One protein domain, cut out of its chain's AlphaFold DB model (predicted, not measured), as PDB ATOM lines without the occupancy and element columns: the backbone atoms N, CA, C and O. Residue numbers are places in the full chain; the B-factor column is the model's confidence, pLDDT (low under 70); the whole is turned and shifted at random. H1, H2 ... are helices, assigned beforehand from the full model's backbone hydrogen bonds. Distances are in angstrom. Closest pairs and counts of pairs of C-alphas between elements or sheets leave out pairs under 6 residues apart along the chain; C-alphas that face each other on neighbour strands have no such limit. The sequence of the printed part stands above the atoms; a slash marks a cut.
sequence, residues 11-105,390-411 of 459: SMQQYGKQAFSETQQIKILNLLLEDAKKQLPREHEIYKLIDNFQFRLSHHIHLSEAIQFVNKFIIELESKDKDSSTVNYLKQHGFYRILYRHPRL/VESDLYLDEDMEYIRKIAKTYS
ATOM      1  N   SER A  11      35.509  -9.820 -18.786       58.47
ATOM      2  CA  SER A  11      34.121  -9.797 -19.243       58.47
ATOM      3  C   SER A  11      34.054  -9.507 -20.752       58.47
ATOM      4  O   SER A  11      33.465 -10.260 -21.517       58.47
ATOM      5  N   MET A  12      34.774  -8.505 -21.247       58.44
ATOM      6  CA  MET A  12      34.769  -8.184 -22.681       58.44
ATOM      7  C   MET A  12      35.298  -9.294 -23.595       58.44
ATOM      8  O   MET A  12      34.791  -9.482 -24.693       58.44
ATOM      9  N   GLN A  13      36.331 -10.031 -23.168       61.03
ATOM     10  CA  GLN A  13      36.920 -11.123 -23.961       61.03
ATOM     11  C   GLN A  13      35.949 -12.284 -24.209       61.03
ATOM     12  O   GLN A  13      36.224 -13.155 -25.038       61.03
ATOM     13  N   GLN A  14      34.853 -12.346 -23.457       56.97
ATOM     14  CA  GLN A  14      33.834 -13.385 -23.551       56.97
ATOM     15  C   GLN A  14      32.611 -12.943 -24.366       56.97
ATOM     16  O   GLN A  14      31.741 -13.768 -24.619       56.97
ATOM     17  N   TYR A  15      32.569 -11.683 -24.792       57.69
ATOM     18  CA  TYR A  15      31.413 -11.068 -25.426       57.69
ATOM     19  C   TYR A  15      31.536 -10.999 -26.957       57.69
ATOM     20  O   TYR A  15      32.632 -10.808 -27.481       57.69
ATOM     21  N   GLY A  16      30.414 -11.113 -27.667       56.72
ATOM     22  CA  GLY A  16      30.284 -10.928 -29.114       56.72
ATOM     23  C   GLY A  16      30.723 -12.133 -29.944       56.72
ATOM     24  O   GLY A  16      31.031 -11.987 -31.119       56.72
ATOM     25  N   LYS A  17      30.796 -13.334 -29.354       57.56
ATOM     26  CA  LYS A  17      31.383 -14.519 -30.012       57.56
ATOM     27  C   LYS A  17      30.409 -15.351 -30.852       57.56
ATOM     28  O   LYS A  17      30.820 -16.363 -31.419       57.56
ATOM     29  N   GLN A  18      29.135 -14.973 -30.937       61.69
ATOM     30  CA  GLN A  18      28.187 -15.664 -31.815       61.69
ATOM     31  C   GLN A  18      28.358 -15.193 -33.264       61.69
ATOM     32  O   GLN A  18      28.084 -14.043 -33.590       61.69
ATOM     33  N   ALA A  19      28.794 -16.098 -34.143       62.44
ATOM     34  CA  ALA A  19      29.023 -15.792 -35.550       62.44
ATOM     35  C   ALA A  19      27.706 -15.789 -36.346       62.44
ATOM     36  O   ALA A  19      27.136 -16.845 -36.631       62.44
ATOM     37  N   PHE A  20      27.244 -14.602 -36.743       73.31
ATOM     38  CA  PHE A  20      26.155 -14.420 -37.704       73.31
ATOM     39  C   PHE A  20      26.713 -13.940 -39.043       73.31
ATOM     40  O   PHE A  20      27.582 -13.077 -39.089       73.31
ATOM     41  N   SER A  21      26.182 -14.444 -40.156       79.88
ATOM     42  CA  SER A  21      26.506 -13.884 -41.478       79.88
ATOM     43  C   SER A  21      25.971 -12.455 -41.621       79.88
ATOM     44  O   SER A  21      24.914 -12.142 -41.071       79.88
ATOM     45  N   GLU A  22      26.629 -11.605 -42.415       82.38
ATOM     46  CA  GLU A  22      26.181 -10.221 -42.668       82.38
ATOM     47  C   GLU A  22      24.696 -10.145 -43.064       82.38
ATOM     48  O   GLU A  22      23.934  -9.335 -42.539       82.38
ATOM     49  N   THR A  23      24.231 -11.067 -43.911       82.56
ATOM     50  CA  THR A  23      22.824 -11.156 -44.321       82.56
ATOM     51  C   THR A  23      21.883 -11.445 -43.149       82.56
ATOM     52  O   THR A  23      20.791 -10.878 -43.076       82.56
ATOM     53  N   GLN A  24      22.268 -12.329 -42.222       81.69
ATOM     54  CA  GLN A  24      21.480 -12.593 -41.010       81.69
ATOM     55  C   GLN A  24      21.433 -11.359 -40.113       81.69
ATOM     56  O   GLN A  24      20.377 -11.030 -39.581       81.69
ATOM     57  N   GLN A  25      22.545 -10.644 -39.999       84.06
ATOM     58  CA  GLN A  25      22.639  -9.428 -39.205       84.06
ATOM     59  C   GLN A  25      21.747  -8.307 -39.776       84.06
ATOM     60  O   GLN A  25      20.930  -7.734 -39.055       84.06
ATOM     61  N   ILE A  26      21.759  -8.085 -41.094       85.62
ATOM     62  CA  ILE A  26      20.844  -7.142 -41.766       85.62
ATOM     63  C   ILE A  26      19.370  -7.551 -41.576       85.62
ATOM     64  O   ILE A  26      18.496  -6.697 -41.383       85.62
ATOM     65  N   LYS A  27      19.061  -8.856 -41.589       85.56
ATOM     66  CA  LYS A  27      17.708  -9.356 -41.278       85.56
ATOM     67  C   LYS A  27      17.300  -9.041 -39.837       85.56
ATOM     68  O   LYS A  27      16.162  -8.635 -39.619       85.56
ATOM     69  N   ILE A  28      18.207  -9.180 -38.872       85.44
ATOM     70  CA  ILE A  28      17.951  -8.859 -37.460       85.44
ATOM     71  C   ILE A  28      17.620  -7.372 -37.294       85.44
ATOM     72  O   ILE A  28      16.620  -7.051 -36.653       85.44
ATOM     73  N   LEU A  29      18.363  -6.470 -37.945       88.00
ATOM     74  CA  LEU A  29      18.038  -5.036 -37.945       88.00
ATOM     75  C   LEU A  29      16.632  -4.769 -38.492       88.00
ATOM     76  O   LEU A  29      15.863  -4.024 -37.886       88.00
ATOM     77  N   ASN A  30      16.258  -5.422 -39.596       87.94
ATOM     78  CA  ASN A  30      14.913  -5.298 -40.157       87.94
ATOM     79  C   ASN A  30      13.821  -5.813 -39.211       87.94
ATOM     80  O   ASN A  30      12.756  -5.204 -39.152       87.94
ATOM     81  N   LEU A  31      14.068  -6.899 -38.470       87.56
ATOM     82  CA  LEU A  31      13.113  -7.443 -37.499       87.56
ATOM     83  C   LEU A  31      12.894  -6.505 -36.313       87.56
ATOM     84  O   LEU A  31      11.758  -6.323 -35.887       87.56
ATOM     85  N   LEU A  32      13.963  -5.895 -35.800       88.50
ATOM     86  CA  LEU A  32      13.874  -4.914 -34.716       88.50
ATOM     87  C   LEU A  32      13.041  -3.699 -35.144       88.50
ATOM     88  O   LEU A  32      12.182  -3.234 -34.393       88.50
ATOM     89  N   LEU A  33      13.253  -3.225 -36.375       89.88
ATOM     90  CA  LEU A  33      12.470  -2.140 -36.961       89.88
ATOM     91  C   LEU A  33      11.012  -2.541 -37.224       89.88
ATOM     92  O   LEU A  33      10.116  -1.739 -36.972       89.88
ATOM     93  N   GLU A  34      10.752  -3.770 -37.682       89.25
ATOM     94  CA  GLU A  34       9.386  -4.270 -37.899       89.25
ATOM     95  C   GLU A  34       8.615  -4.312 -36.582       89.25
ATOM     96  O   GLU A  34       7.458  -3.898 -36.528       89.25
ATOM     97  N   ASP A  35       9.268  -4.758 -35.511       88.94
ATOM     98  CA  ASP A  35       8.655  -4.828 -34.194       88.94
ATOM     99  C   ASP A  35       8.291  -3.442 -33.646       88.94
ATOM    100  O   ASP A  35       7.153  -3.220 -33.229       88.94
ATOM    101  N   ALA A  36       9.203  -2.469 -33.752       87.62
ATOM    102  CA  ALA A  36       8.914  -1.080 -33.398       87.62
ATOM    103  C   ALA A  36       7.788  -0.489 -34.263       87.62
ATOM    104  O   ALA A  36       6.893   0.186 -33.755       87.62
ATOM    105  N   LYS A  37       7.777  -0.801 -35.564       89.75
ATOM    106  CA  LYS A  37       6.736  -0.368 -36.501       89.75
ATOM    107  C   LYS A  37       5.347  -0.885 -36.112       89.75
ATOM    108  O   LYS A  37       4.365  -0.172 -36.303       89.75
ATOM    109  N   LYS A  38       5.230  -2.091 -35.542       86.12
ATOM    110  CA  LYS A  38       3.943  -2.659 -35.082       86.12
ATOM    111  C   LYS A  38       3.351  -1.955 -33.864       86.12
ATOM    112  O   LYS A  38       2.144  -2.067 -33.661       86.12
ATOM    113  N   GLN A  39       4.157  -1.221 -33.098       83.50
ATOM    114  CA  GLN A  39       3.673  -0.398 -31.985       83.50
ATOM    115  C   GLN A  39       2.988   0.891 -32.461       83.50
ATOM    116  O   GLN A  39       2.345   1.579 -31.671       83.50
ATOM    117  N   LEU A  40       3.117   1.227 -33.749       84.38
ATOM    118  CA  LEU A  40       2.664   2.490 -34.313       84.38
ATOM    119  C   LEU A  40       1.439   2.303 -35.225       84.38
ATOM    120  O   LEU A  40       1.370   1.337 -35.994       84.38
ATOM    121  N   PRO A  41       0.486   3.255 -35.227       79.75
ATOM    122  CA  PRO A  41      -0.551   3.316 -36.251       79.75
ATOM    123  C   PRO A  41       0.068   3.465 -37.648       79.75
ATOM    124  O   PRO A  41       1.016   4.224 -37.832       79.75
ATOM    125  N   ARG A  42      -0.506   2.809 -38.666       76.12
ATOM    126  CA  ARG A  42       0.011   2.855 -40.053       76.12
ATOM    127  C   ARG A  42       0.084   4.260 -40.654       76.12
ATOM    128  O   ARG A  42       0.893   4.523 -41.538       76.12
ATOM    129  N   GLU A  43      -0.790   5.150 -40.206       75.81
ATOM    130  CA  GLU A  43      -0.860   6.530 -40.692       75.81
ATOM    131  C   GLU A  43       0.227   7.424 -40.083       75.81
ATOM    132  O   GLU A  43       0.499   8.498 -40.622       75.81
ATOM    133  N   HIS A  44       0.874   6.963 -39.008       85.50
ATOM    134  CA  HIS A  44       1.881   7.711 -38.273       85.50
ATOM    135  C   HIS A  44       3.101   8.012 -39.152       85.50
ATOM    136  O   HIS A  44       3.591   7.155 -39.889       85.50
ATOM    137  N   GLU A  45       3.645   9.226 -39.061       86.69
ATOM    138  CA  GLU A  45       4.792   9.637 -39.883       86.69
ATOM    139  C   GLU A  45       6.018   8.749 -39.641       86.69
ATOM    140  O   GLU A  45       6.700   8.356 -40.587       86.69
ATOM    141  N   ILE A  46       6.245   8.355 -38.385       88.44
ATOM    142  CA  ILE A  46       7.327   7.436 -38.004       88.44
ATOM    143  C   ILE A  46       7.120   6.036 -38.591       88.44
ATOM    144  O   ILE A  46       8.090   5.397 -38.989       88.44
ATOM    145  N   TYR A  47       5.872   5.570 -38.716       90.38
ATOM    146  CA  TYR A  47       5.592   4.296 -39.379       90.38
ATOM    147  C   TYR A  47       6.088   4.339 -40.828       90.38
ATOM    148  O   TYR A  47       6.832   3.462 -41.259       90.38
ATOM    149  N   LYS A  48       5.725   5.398 -41.565       88.19
ATOM    150  CA  LYS A  48       6.143   5.604 -42.963       88.19
ATOM    151  C   LYS A  48       7.655   5.774 -43.091       88.19
ATOM    152  O   LYS A  48       8.242   5.305 -44.064       88.19
ATOM    153  N   LEU A  49       8.275   6.434 -42.111       89.81
ATOM    154  CA  LEU A  49       9.724   6.563 -42.016       89.81
ATOM    155  C   LEU A  49      10.367   5.175 -41.926       89.81
ATOM    156  O   LEU A  49      11.132   4.811 -42.815       89.81
ATOM    157  N   ILE A  50       9.998   4.378 -40.917       89.81
ATOM    158  CA  ILE A  50      10.538   3.026 -40.718       89.81
ATOM    159  C   ILE A  50      10.326   2.164 -41.968       89.81
ATOM    160  O   ILE A  50      11.257   1.491 -42.399       89.81
ATOM    161  N   ASP A  51       9.144   2.215 -42.582       88.94
ATOM    162  CA  ASP A  51       8.808   1.393 -43.749       88.94
ATOM    163  C   ASP A  51       9.690   1.710 -44.975       88.94
ATOM    164  O   ASP A  51      10.263   0.809 -45.592       88.94
ATOM    165  N   ASN A  52       9.899   2.997 -45.279       88.69
ATOM    166  CA  ASN A  52      10.815   3.433 -46.342       88.69
ATOM    167  C   ASN A  52      12.266   3.021 -46.038       88.69
ATOM    168  O   ASN A  52      12.998   2.572 -46.924       88.69
ATOM    169  N   PHE A  53      12.678   3.132 -44.772       88.62
ATOM    170  CA  PHE A  53      14.007   2.715 -44.348       88.62
ATOM    171  C   PHE A  53      14.211   1.202 -44.456       88.62
ATOM    172  O   PHE A  53      15.220   0.787 -45.017       88.62
ATOM    173  N   GLN A  54      13.262   0.372 -44.020       89.31
ATOM    174  CA  GLN A  54      13.343  -1.087 -44.162       89.31
ATOM    175  C   GLN A  54      13.425  -1.512 -45.633       89.31
ATOM    176  O   GLN A  54      14.260  -2.349 -45.981       89.31
ATOM    177  N   PHE A  55      12.630  -0.888 -46.513       86.94
ATOM    178  CA  PHE A  55      12.700  -1.148 -47.952       86.94
ATOM    179  C   PHE A  55      14.100  -0.876 -48.512       86.94
ATOM    180  O   PHE A  55      14.624  -1.664 -49.287       86.94
ATOM    181  N   ARG A  56      14.756   0.219 -48.118       85.50
ATOM    182  CA  ARG A  56      16.121   0.527 -48.581       85.50
ATOM    183  C   ARG A  56      17.176  -0.356 -47.913       85.50
ATOM    184  O   ARG A  56      18.132  -0.770 -48.567       85.50
ATOM    185  N   LEU A  57      17.000  -0.676 -46.634       84.94
ATOM    186  CA  LEU A  57      17.912  -1.525 -45.869       84.94
ATOM    187  C   LEU A  57      17.999  -2.933 -46.470       84.94
ATOM    188  O   LEU A  57      19.093  -3.478 -46.565       84.94
ATOM    189  N   SER A  58      16.886  -3.493 -46.957       80.12
ATOM    190  CA  SER A  58      16.864  -4.820 -47.590       80.12
ATOM    191  C   SER A  58      17.644  -4.916 -48.909       80.12
ATOM    192  O   SER A  58      17.851  -6.022 -49.398       80.12
ATOM    193  N   HIS A  59      18.056  -3.786 -49.497       81.12
ATOM    194  CA  HIS A  59      18.862  -3.744 -50.724       81.12
ATOM    195  C   HIS A  59      20.374  -3.663 -50.459       81.12
ATOM    196  O   HIS A  59      21.154  -3.716 -51.409       81.12
ATOM    197  N   HIS A  60      20.804  -3.528 -49.201       78.44
ATOM    198  CA  HIS A  60      22.226  -3.505 -48.861       78.44
ATOM    199  C   HIS A  60      22.774  -4.932 -48.766       78.44
ATOM    200  O   HIS A  60      22.157  -5.804 -48.155       78.44
ATOM    201  N   ILE A  61      23.941  -5.155 -49.374       71.81
ATOM    202  CA  ILE A  61      24.634  -6.453 -49.370       71.81
ATOM    203  C   ILE A  61      25.659  -6.504 -48.230       71.81
ATOM    204  O   ILE A  61      25.864  -7.565 -47.647       71.81
ATOM    205  N   HIS A  62      26.255  -5.355 -47.895       84.00
ATOM    206  CA  HIS A  62      27.298  -5.235 -46.882       84.00
ATOM    207  C   HIS A  62      26.770  -4.649 -45.573       84.00
ATOM    208  O   HIS A  62      26.109  -3.605 -45.556       84.00
ATOM    209  N   LEU A  63      27.108  -5.291 -44.455       80.38
ATOM    210  CA  LEU A  63      26.661  -4.873 -43.124       80.38
ATOM    211  C   LEU A  63      27.203  -3.492 -42.721       80.38
ATOM    212  O   LEU A  63      26.496  -2.698 -42.101       80.38
ATOM    213  N   SER A  64      28.430  -3.165 -43.122       78.19
ATOM    214  CA  SER A  64      29.047  -1.863 -42.842       78.19
ATOM    215  C   SER A  64      28.260  -0.697 -43.460       78.19
ATOM    216  O   SER A  64      28.043   0.327 -42.806       78.19
ATOM    217  N   GLU A  65      27.766  -0.863 -44.687       80.94
ATOM    218  CA  GLU A  65      26.916   0.116 -45.370       80.94
ATOM    219  C   GLU A  65      25.527   0.189 -44.721       80.94
ATOM    220  O   GLU A  65      25.013   1.282 -44.466       80.94
ATOM    221  N   ALA A  66      24.954  -0.966 -44.367       82.69
ATOM    222  CA  ALA A  66      23.687  -1.054 -43.648       82.69
ATOM    223  C   ALA A  66      23.731  -0.303 -42.303       82.69
ATOM    224  O   ALA A  66      22.819   0.462 -41.996       82.69
ATOM    225  N   ILE A  67      24.811  -0.435 -41.524       78.81
ATOM    226  CA  ILE A  67      24.991   0.280 -40.249       78.81
ATOM    227  C   ILE A  67      25.109   1.794 -40.456       78.81
ATOM    228  O   ILE A  67      24.551   2.568 -39.676       78.81
ATOM    229  N   GLN A  68      25.811   2.250 -41.498       77.38
ATOM    230  CA  GLN A  68      25.860   3.681 -41.831       77.38
ATOM    231  C   GLN A  68      24.477   4.218 -42.206       77.38
ATOM    232  O   GLN A  68      24.116   5.337 -41.835       77.38
ATOM    233  N   PHE A  69      23.694   3.423 -42.928       82.38
ATOM    234  CA  PHE A  69      22.339   3.783 -43.312       82.38
ATOM    235  C   PHE A  69      21.386   3.825 -42.106       82.38
ATOM    236  O   PHE A  69      20.650   4.800 -41.939       82.38
ATOM    237  N   VAL A  70      21.462   2.839 -41.206       83.56
ATOM    238  CA  VAL A  70      20.680   2.803 -39.959       83.56
ATOM    239  C   VAL A  70      21.076   3.929 -38.994       83.56
ATOM    240  O   VAL A  70      20.210   4.507 -38.346       83.56
ATOM    241  N   ASN A  71      22.349   4.326 -38.948       78.38
ATOM    242  CA  ASN A  71      22.779   5.519 -38.205       78.38
ATOM    243  C   ASN A  71      22.020   6.775 -38.650       78.38
ATOM    244  O   ASN A  71      21.499   7.524 -37.825       78.38
ATOM    245  N   LYS A  72      21.941   7.000 -39.969       80.31
ATOM    246  CA  LYS A  72      21.219   8.147 -40.539       80.31
ATOM    247  C   LYS A  72      19.727   8.079 -40.214       80.31
ATOM    248  O   LYS A  72      19.150   9.094 -39.837       80.31
ATOM    249  N   PHE A  73      19.136   6.884 -40.294       87.00
ATOM    250  CA  PHE A  73      17.754   6.643 -39.876       87.00
ATOM    251  C   PHE A  73      17.507   7.041 -38.422       87.00
ATOM    252  O   PHE A  73      16.565   7.776 -38.149       87.00
ATOM    253  N   ILE A  74      18.348   6.570 -37.497       85.12
ATOM    254  CA  ILE A  74      18.210   6.847 -36.063       85.12
ATOM    255  C   ILE A  74      18.196   8.351 -35.804       85.12
ATOM    256  O   ILE A  74      17.397   8.823 -35.004       85.12
ATOM    257  N   ILE A  75      19.045   9.109 -36.492       79.75
ATOM    258  CA  ILE A  75      19.120  10.563 -36.315       79.75
ATOM    259  C   ILE A  75      17.848  11.237 -36.822       79.75
ATOM    260  O   ILE A  75      17.288  12.102 -36.149       79.75
ATOM    261  N   GLU A  76      17.353  10.815 -37.987       85.12
ATOM    262  CA  GLU A  76      16.094  11.332 -38.515       85.12
ATOM    263  C   GLU A  76      14.920  10.975 -37.589       85.12
ATOM    264  O   GLU A  76      14.072  11.825 -37.312       85.12
ATOM    265  N   LEU A  77      14.914   9.755 -37.044       87.12
ATOM    266  CA  LEU A  77      13.938   9.296 -36.065       87.12
ATOM    267  C   LEU A  77      13.989  10.145 -34.789       87.12
ATOM    268  O   LEU A  77      12.955  10.653 -34.377       87.12
ATOM    269  N   GLU A  78      15.170  10.362 -34.205       84.25
ATOM    270  CA  GLU A  78      15.365  11.215 -33.020       84.25
ATOM    271  C   GLU A  78      14.882  12.654 -33.248       84.25
ATOM    272  O   GLU A  78      14.396  13.293 -32.317       84.25
ATOM    273  N   SER A  79      14.979  13.162 -34.480       81.81
ATOM    274  CA  SER A  79      14.495  14.503 -34.829       81.81
ATOM    275  C   SER A  79      12.967  14.584 -34.968       81.81
ATOM    276  O   SER A  79      12.368  15.624 -34.681       81.81
ATOM    277  N   LYS A  80      12.328  13.491 -35.407       85.06
ATOM    278  CA  LYS A  80      10.892  13.426 -35.723       85.06
ATOM    279  C   LYS A  80      10.036  12.874 -34.583       85.06
ATOM    280  O   LYS A  80       8.874  13.259 -34.462       85.06
ATOM    281  N   ASP A  81      10.594  12.014 -33.737       83.69
ATOM    282  CA  ASP A  81       9.927  11.386 -32.593       83.69
ATOM    283  C   ASP A  81       9.836  12.346 -31.399       83.69
ATOM    284  O   ASP A  81      10.543  12.220 -30.399       83.69
ATOM    285  N   LYS A  82       8.973  13.364 -31.522       79.31
ATOM    286  CA  LYS A  82       8.866  14.477 -30.561       79.31
ATOM    287  C   LYS A  82       8.546  14.037 -29.129       79.31
ATOM    288  O   LYS A  82       8.974  14.707 -28.193       79.31
ATOM    289  N   ASP A  83       7.798  12.948 -28.950       82.12
ATOM    290  CA  ASP A  83       7.473  12.383 -27.632       82.12
ATOM    291  C   ASP A  83       8.489  11.322 -27.164       82.12
ATOM    292  O   ASP A  83       8.394  10.811 -26.045       82.12
ATOM    293  N   SER A  84       9.493  11.022 -27.998       81.88
ATOM    294  CA  SER A  84      10.516   9.995 -27.789       81.88
ATOM    295  C   SER A  84       9.954   8.586 -27.562       81.88
ATOM    296  O   SER A  84      10.668   7.725 -27.045       81.88
ATOM    297  N   SER A  85       8.685   8.329 -27.886       85.25
ATOM    298  CA  SER A  85       8.020   7.055 -27.597       85.25
ATOM    299  C   SER A  85       8.669   5.894 -28.352       85.25
ATOM    300  O   SER A  85       9.016   4.872 -27.751       85.25
ATOM    301  N   THR A  86       8.925   6.078 -29.647       86.12
ATOM    302  CA  THR A  86       9.504   5.056 -30.527       86.12
ATOM    303  C   THR A  86      10.994   4.879 -30.251       86.12
ATOM    304  O   THR A  86      11.494   3.756 -30.176       86.12
ATOM    305  N   VAL A  87      11.711   5.983 -30.044       86.50
ATOM    306  CA  VAL A  87      13.130   5.990 -29.675       86.50
ATOM    307  C   VAL A  87      13.337   5.261 -28.351       86.50
ATOM    308  O   VAL A  87      14.219   4.407 -28.245       86.50
ATOM    309  N   ASN A  88      12.509   5.544 -27.343       84.75
ATOM    310  CA  ASN A  88      12.586   4.865 -26.051       84.75
ATOM    311  C   ASN A  88      12.247   3.379 -26.177       84.75
ATOM    312  O   ASN A  88      12.919   2.561 -25.548       84.75
ATOM    313  N   TYR A  89      11.269   3.016 -27.012       86.81
ATOM    314  CA  TYR A  89      10.954   1.618 -27.303       86.81
ATOM    315  C   TYR A  89      12.159   0.877 -27.893       86.81
ATOM    316  O   TYR A  89      12.546  -0.176 -27.382       86.81
ATOM    317  N   LEU A  90      12.794   1.444 -28.924       86.88
ATOM    318  CA  LEU A  90      13.976   0.868 -29.571       86.88
ATOM    319  C   LEU A  90      15.158   0.733 -28.601       86.88
ATOM    320  O   LEU A  90      15.829  -0.297 -28.605       86.88
ATOM    321  N   LYS A  91      15.389   1.725 -27.733       82.50
ATOM    322  CA  LYS A  91      16.422   1.664 -26.683       82.50
ATOM    323  C   LYS A  91      16.143   0.558 -25.666       82.50
ATOM    324  O   LYS A  91      17.010  -0.258 -25.380       82.50
ATOM    325  N   GLN A  92      14.916   0.470 -25.152       82.62
ATOM    326  CA  GLN A  92      14.540  -0.585 -24.198       82.62
ATOM    327  C   GLN A  92      14.794  -1.986 -24.772       82.62
ATOM    328  O   GLN A  92      15.320  -2.862 -24.082       82.62
ATOM    329  N   HIS A  93      14.509  -2.156 -26.060       83.31
ATOM    330  CA  HIS A  93      14.671  -3.405 -26.797       83.31
ATOM    331  C   HIS A  93      16.047  -3.585 -27.450       83.31
ATOM    332  O   HIS A  93      16.247  -4.501 -28.243       83.31
ATOM    333  N   GLY A  94      17.000  -2.722 -27.107       75.06
ATOM    334  CA  GLY A  94      18.407  -2.923 -27.404       75.06
ATOM    335  C   GLY A  94      18.877  -2.560 -28.790       75.06
ATOM    336  O   GLY A  94      20.014  -2.844 -29.138       75.06
ATOM    337  N   PHE A  95      18.058  -1.876 -29.577       83.75
ATOM    338  CA  PHE A  95      18.425  -1.511 -30.940       83.75
ATOM    339  C   PHE A  95      19.743  -0.720 -31.015       83.75
ATOM    340  O   PHE A  95      20.581  -0.980 -31.873       83.75
ATOM    341  N   TYR A  96      19.945   0.217 -30.087       78.75
ATOM    342  CA  TYR A  96      21.133   1.068 -30.040       78.75
ATOM    343  C   TYR A  96      22.375   0.289 -29.577       78.75
ATOM    344  O   TYR A  96      23.407   0.341 -30.249       78.75
ATOM    345  N   ARG A  97      22.272  -0.502 -28.496       73.38
ATOM    346  CA  ARG A  97      23.354  -1.393 -28.042       73.38
ATOM    347  C   ARG A  97      23.764  -2.403 -29.111       73.38
ATOM    348  O   ARG A  97      24.956  -2.540 -29.358       73.38
ATOM    349  N   ILE A  98      22.804  -2.995 -29.816       75.12
ATOM    350  CA  ILE A  98      23.045  -3.963 -30.893       75.12
ATOM    351  C   ILE A  98      23.905  -3.371 -32.015       75.12
ATOM    352  O   ILE A  98      24.776  -4.053 -32.550       75.12
ATOM    353  N   LEU A  99      23.672  -2.105 -32.368       71.81
ATOM    354  CA  LEU A  99      24.357  -1.428 -33.472       71.81
ATOM    355  C   LEU A  99      25.730  -0.852 -33.106       71.81
ATOM    356  O   LEU A  99      26.575  -0.671 -33.989       71.81
ATOM    357  N   TYR A 100      25.925  -0.468 -31.841       62.03
ATOM    358  CA  TYR A 100      27.041   0.404 -31.455       62.03
ATOM    359  C   TYR A 100      27.831  -0.039 -30.230       62.03
ATOM    360  O   TYR A 100      28.790   0.651 -29.878       62.03
ATOM    361  N   ARG A 101      27.498  -1.166 -29.592       60.84
ATOM    362  CA  ARG A 101      28.239  -1.633 -28.419       60.84
ATOM    363  C   ARG A 101      28.965  -2.933 -28.648       60.84
ATOM    364  O   ARG A 101      28.478  -3.993 -28.285       60.84
ATOM    365  N   HIS A 102      30.237  -2.803 -28.990       49.22
ATOM    366  CA  HIS A 102      31.177  -3.706 -28.365       49.22
ATOM    367  C   HIS A 102      31.296  -3.297 -26.883       49.22
ATOM    368  O   HIS A 102      31.695  -2.161 -26.609       49.22
ATOM    369  N   PRO A 103      31.049  -4.166 -25.887       43.19
ATOM    370  CA  PRO A 103      31.747  -4.084 -24.620       43.19
ATOM    371  C   PRO A 103      33.182  -4.425 -24.957       43.19
ATOM    372  O   PRO A 103      33.648  -5.554 -24.840       43.19
ATOM    373  N   ARG A 104      33.882  -3.431 -25.466       44.50
ATOM    374  CA  ARG A 104      35.279  -3.300 -25.170       44.50
ATOM    375  C   ARG A 104      35.415  -2.104 -24.226       44.50
ATOM    376  O   ARG A 104      34.582  -1.201 -24.205       44.50
ATOM    377  N   LEU A 105      36.444  -2.150 -23.389       45.16
ATOM    378  CA  LEU A 105      36.935  -1.135 -22.453       45.16
ATOM    379  C   LEU A 105      37.474   0.040 -23.263       45.16
ATOM    380  O   LEU A 105      38.660   0.354 -23.215       45.16
ATOM    381  N   VAL A 390      37.134  -1.116 -35.606       54.88
ATOM    382  CA  VAL A 390      35.705  -1.011 -35.937       54.88
ATOM    383  C   VAL A 390      35.207  -2.312 -36.556       54.88
ATOM    384  O   VAL A 390      35.172  -2.498 -37.773       54.88
ATOM    385  N   GLU A 391      34.773  -3.203 -35.686       62.03
ATOM    386  CA  GLU A 391      34.045  -4.403 -36.051       62.03
ATOM    387  C   GLU A 391      32.627  -4.006 -36.482       62.03
ATOM    388  O   GLU A 391      31.938  -3.220 -35.829       62.03
ATOM    389  N   SER A 392      32.239  -4.464 -37.672       65.94
ATOM    390  CA  SER A 392      30.934  -4.137 -38.259       65.94
ATOM    391  C   SER A 392      29.844  -5.106 -37.816       65.94
ATOM    392  O   SER A 392      28.713  -4.930 -38.243       65.94
ATOM    393  N   ASP A 393      30.167  -6.101 -36.989       73.56
ATOM    394  CA  ASP A 393      29.197  -7.072 -36.501       73.56
ATOM    395  C   ASP A 393      28.246  -6.466 -35.456       73.56
ATOM    396  O   ASP A 393      28.548  -5.488 -34.769       73.56
ATOM    397  N   LEU A 394      27.058  -7.053 -35.364       73.25
ATOM    398  CA  LEU A 394      26.020  -6.739 -34.405       73.25
ATOM    399  C   LEU A 394      26.269  -7.474 -33.097       73.25
ATOM    400  O   LEU A 394      26.583  -8.663 -33.064       73.25
ATOM    401  N   TYR A 395      26.006  -6.773 -32.006       71.25
ATOM    402  CA  TYR A 395      26.265  -7.263 -30.662       71.25
ATOM    403  C   TYR A 395      24.974  -7.718 -30.010       71.25
ATOM    404  O   TYR A 395      24.152  -6.909 -29.592       71.25
ATOM    405  N   LEU A 396      24.758  -9.030 -29.994       71.12
ATOM    406  CA  LEU A 396      23.438  -9.587 -29.702       71.12
ATOM    407  C   LEU A 396      23.358 -10.311 -28.360       71.12
ATOM    408  O   LEU A 396      22.267 -10.706 -27.966       71.12
ATOM    409  N   ASP A 397      24.475 -10.499 -27.659       70.81
ATOM    410  CA  ASP A 397      24.599 -11.424 -26.530       70.81
ATOM    411  C   ASP A 397      23.554 -11.216 -25.415       70.81
ATOM    412  O   ASP A 397      22.967 -12.200 -24.956       70.81
ATOM    413  N   GLU A 398      23.255  -9.978 -24.993       70.00
ATOM    414  CA  GLU A 398      22.176  -9.723 -24.017       70.00
ATOM    415  C   GLU A 398      20.775  -9.737 -24.624       70.00
ATOM    416  O   GLU A 398      19.793  -9.942 -23.910       70.00
ATOM    417  N   ASP A 399      20.679  -9.513 -25.929       76.81
ATOM    418  CA  ASP A 399      19.428  -9.338 -26.660       76.81
ATOM    419  C   ASP A 399      18.950 -10.598 -27.360       76.81
ATOM    420  O   ASP A 399      17.849 -10.627 -27.909       76.81
ATOM    421  N   MET A 400      19.741 -11.670 -27.309       75.44
ATOM    422  CA  MET A 400      19.460 -12.917 -28.005       75.44
ATOM    423  C   MET A 400      18.084 -13.483 -27.662       75.44
ATOM    424  O   MET A 400      17.410 -14.028 -28.537       75.44
ATOM    425  N   GLU A 401      17.637 -13.367 -26.410       79.25
ATOM    426  CA  GLU A 401      16.301 -13.819 -26.015       79.25
ATOM    427  C   GLU A 401      15.202 -13.017 -26.725       79.25
ATOM    428  O   GLU A 401      14.265 -13.593 -27.289       79.25
ATOM    429  N   TYR A 402      15.352 -11.695 -26.762       82.19
ATOM    430  CA  TYR A 402      14.421 -10.809 -27.441       82.19
ATOM    431  C   TYR A 402      14.437 -11.025 -28.962       82.19
ATOM    432  O   TYR A 402      13.379 -11.186 -29.573       82.19
ATOM    433  N   ILE A 403      15.619 -11.152 -29.564       80.12
ATOM    434  CA  ILE A 403      15.794 -11.414 -31.000       80.12
ATOM    435  C   ILE A 403      15.139 -12.741 -31.394       80.12
ATOM    436  O   ILE A 403      14.429 -12.822 -32.397       80.12
ATOM    437  N   ARG A 404      15.293 -13.785 -30.573       79.88
ATOM    438  CA  ARG A 404      14.607 -15.070 -30.781       79.88
ATOM    439  C   ARG A 404      13.089 -14.922 -30.699       79.88
ATOM    440  O   ARG A 404      12.377 -15.546 -31.487       79.88
ATOM    441  N   LYS A 405      12.580 -14.120 -29.759       83.56
ATOM    442  CA  LYS A 405      11.142 -13.852 -29.618       83.56
ATOM    443  C   LYS A 405      10.582 -13.170 -30.870       83.56
ATOM    444  O   LYS A 405       9.578 -13.643 -31.408       83.56
ATOM    445  N   ILE A 406      11.225 -12.112 -31.368       85.00
ATOM    446  CA  ILE A 406      10.752 -11.398 -32.565       85.00
ATOM    447  C   ILE A 406      10.913 -12.244 -33.836       85.00
ATOM    448  O   ILE A 406       9.988 -12.301 -34.643       85.00
ATOM    449  N   ALA A 407      12.006 -13.004 -33.986       81.50
ATOM    450  CA  ALA A 407      12.208 -13.882 -35.143       81.50
ATOM    451  C   ALA A 407      11.118 -14.965 -35.250       81.50
ATOM    452  O   ALA A 407      10.619 -15.241 -36.343       81.50
ATOM    453  N   LYS A 408      10.690 -15.531 -34.109       81.12
ATOM    454  CA  LYS A 408       9.543 -16.453 -34.038       81.12
ATOM    455  C   LYS A 408       8.224 -15.758 -34.370       81.12
ATOM    456  O   LYS A 408       7.420 -16.305 -35.119       81.12
ATOM    457  N   THR A 409       8.014 -14.558 -33.832       80.88
ATOM    458  CA  THR A 409       6.772 -13.786 -34.009       80.88
ATOM    459  C   THR A 409       6.537 -13.427 -35.477       80.88
ATOM    460  O   THR A 409       5.430 -13.588 -35.984       80.88
ATOM    461  N   TYR A 410       7.589 -13.020 -36.187       77.81
ATOM    462  CA  TYR A 410       7.506 -12.596 -37.588       77.81
ATOM    463  C   TYR A 410       7.833 -13.715 -38.597       77.81
ATOM    464  O   TYR A 410       7.956 -13.448 -39.789       77.81
ATOM    465  N   SER A 411       7.911 -14.975 -38.139       60.22
ATOM    466  CA  SER A 411       7.973 -16.202 -38.958       60.22
ATOM    467  C   SER A 411       8.990 -16.188 -40.111       60.22
ATOM    468  O   SER A 411       8.673 -16.577 -41.236       60.22
TER     469      SER A 411
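AT A GLANCE: This is residues 11 to 105 and 390 to 411 of the 459 residues of an uncharacterized protein of Legionella pneumophila (strain Lens) (UniProt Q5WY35). Three helices, H3, H2 and H1, make an up-and-down bundle, their centres at the corners of a triangle; H1 and H3 meet near their N-terminal ends, and the short H4 and H5 cover the side between these two helices. H6 crosses H1 on its other side, away from H2 and H3. The printed part has 117 residues with six named helices, H1 to H6 in order along the chain, and no named strand; the class is all helix. It is compact, with a radius of gyration of the C-alphas of 13.9 A, and elongated, spanning 44 by 28 by 28 A.

IN THESE COORDINATES: Find C-alpha 63 at (26.661, -4.873, -43.124); from there H3, the longest helix, runs 25.3 A through residues 63 to 80. Before it comes H2, residues 45 to 57, 18.2 A. Find C-alpha 22 at (26.181, -10.221, -42.668), where H1 begins; it runs 24.7 A to residue 38. After H3 look for H4, residues 85 to 92, 10.6 A, and H5, residues 95 to 100, 8.8 A. H6, residues 400 to 409, runs 14.1 A and ends at C-alpha 409, (6.772, -13.786, -34.009).

HOW THE PARTS SIT: Start at H3, which touches H2 in a helical hairpin, at a shallow tilt of 10 degrees, opposite ways; the closest C-alphas, those of Leu 57 and Ala 66, are 6.2 A apart. H2 and H1 form the other helical hairpin, at 14 degrees, with the C-alphas of Lys 37 and Tyr 47 closest at 5.6 A. H1 touches H3 with residues 22 to 26 alone, the same way at a shallow tilt of 19 degrees, closest at Glu 22 and Leu 63, C-alphas 5.4 A apart. H1 is the hub, touching four helices. With residues 32 to 36 alone it touches H4, at a steep tilt of 44 degrees, the C-alphas of Ala 36 and Leu 90 closest at 6.6 A. With residues 28 to 35 alone it touches H6, at a steep tilt of 69 degrees, only just short of perpendicular; the closest C-alphas are those of Leu 31 and Ile 406, 6.7 A. H5 is close to H3 but not clearly touching it, with the C-alphas of Ile 67 and Leu 99 closest at 7.0 A. H6 is apart from H3. In each of the six helices every O i to N i+4 pair is within hydrogen-bond range.

THE WHOLE: The two C-alphas farthest apart, those of Gln 13 and Glu 43, are 44.9 A from each other. Residues 106 to 389 are not printed; C-alphas 105 and 390 are 13.5 A apart across this cut. Of the links printed whole, none is long. The model's mean pLDDT over the printed part is 78.2; look for values under 70 at residues 11 to 19, 100 to 105, 390 to 392 and 411.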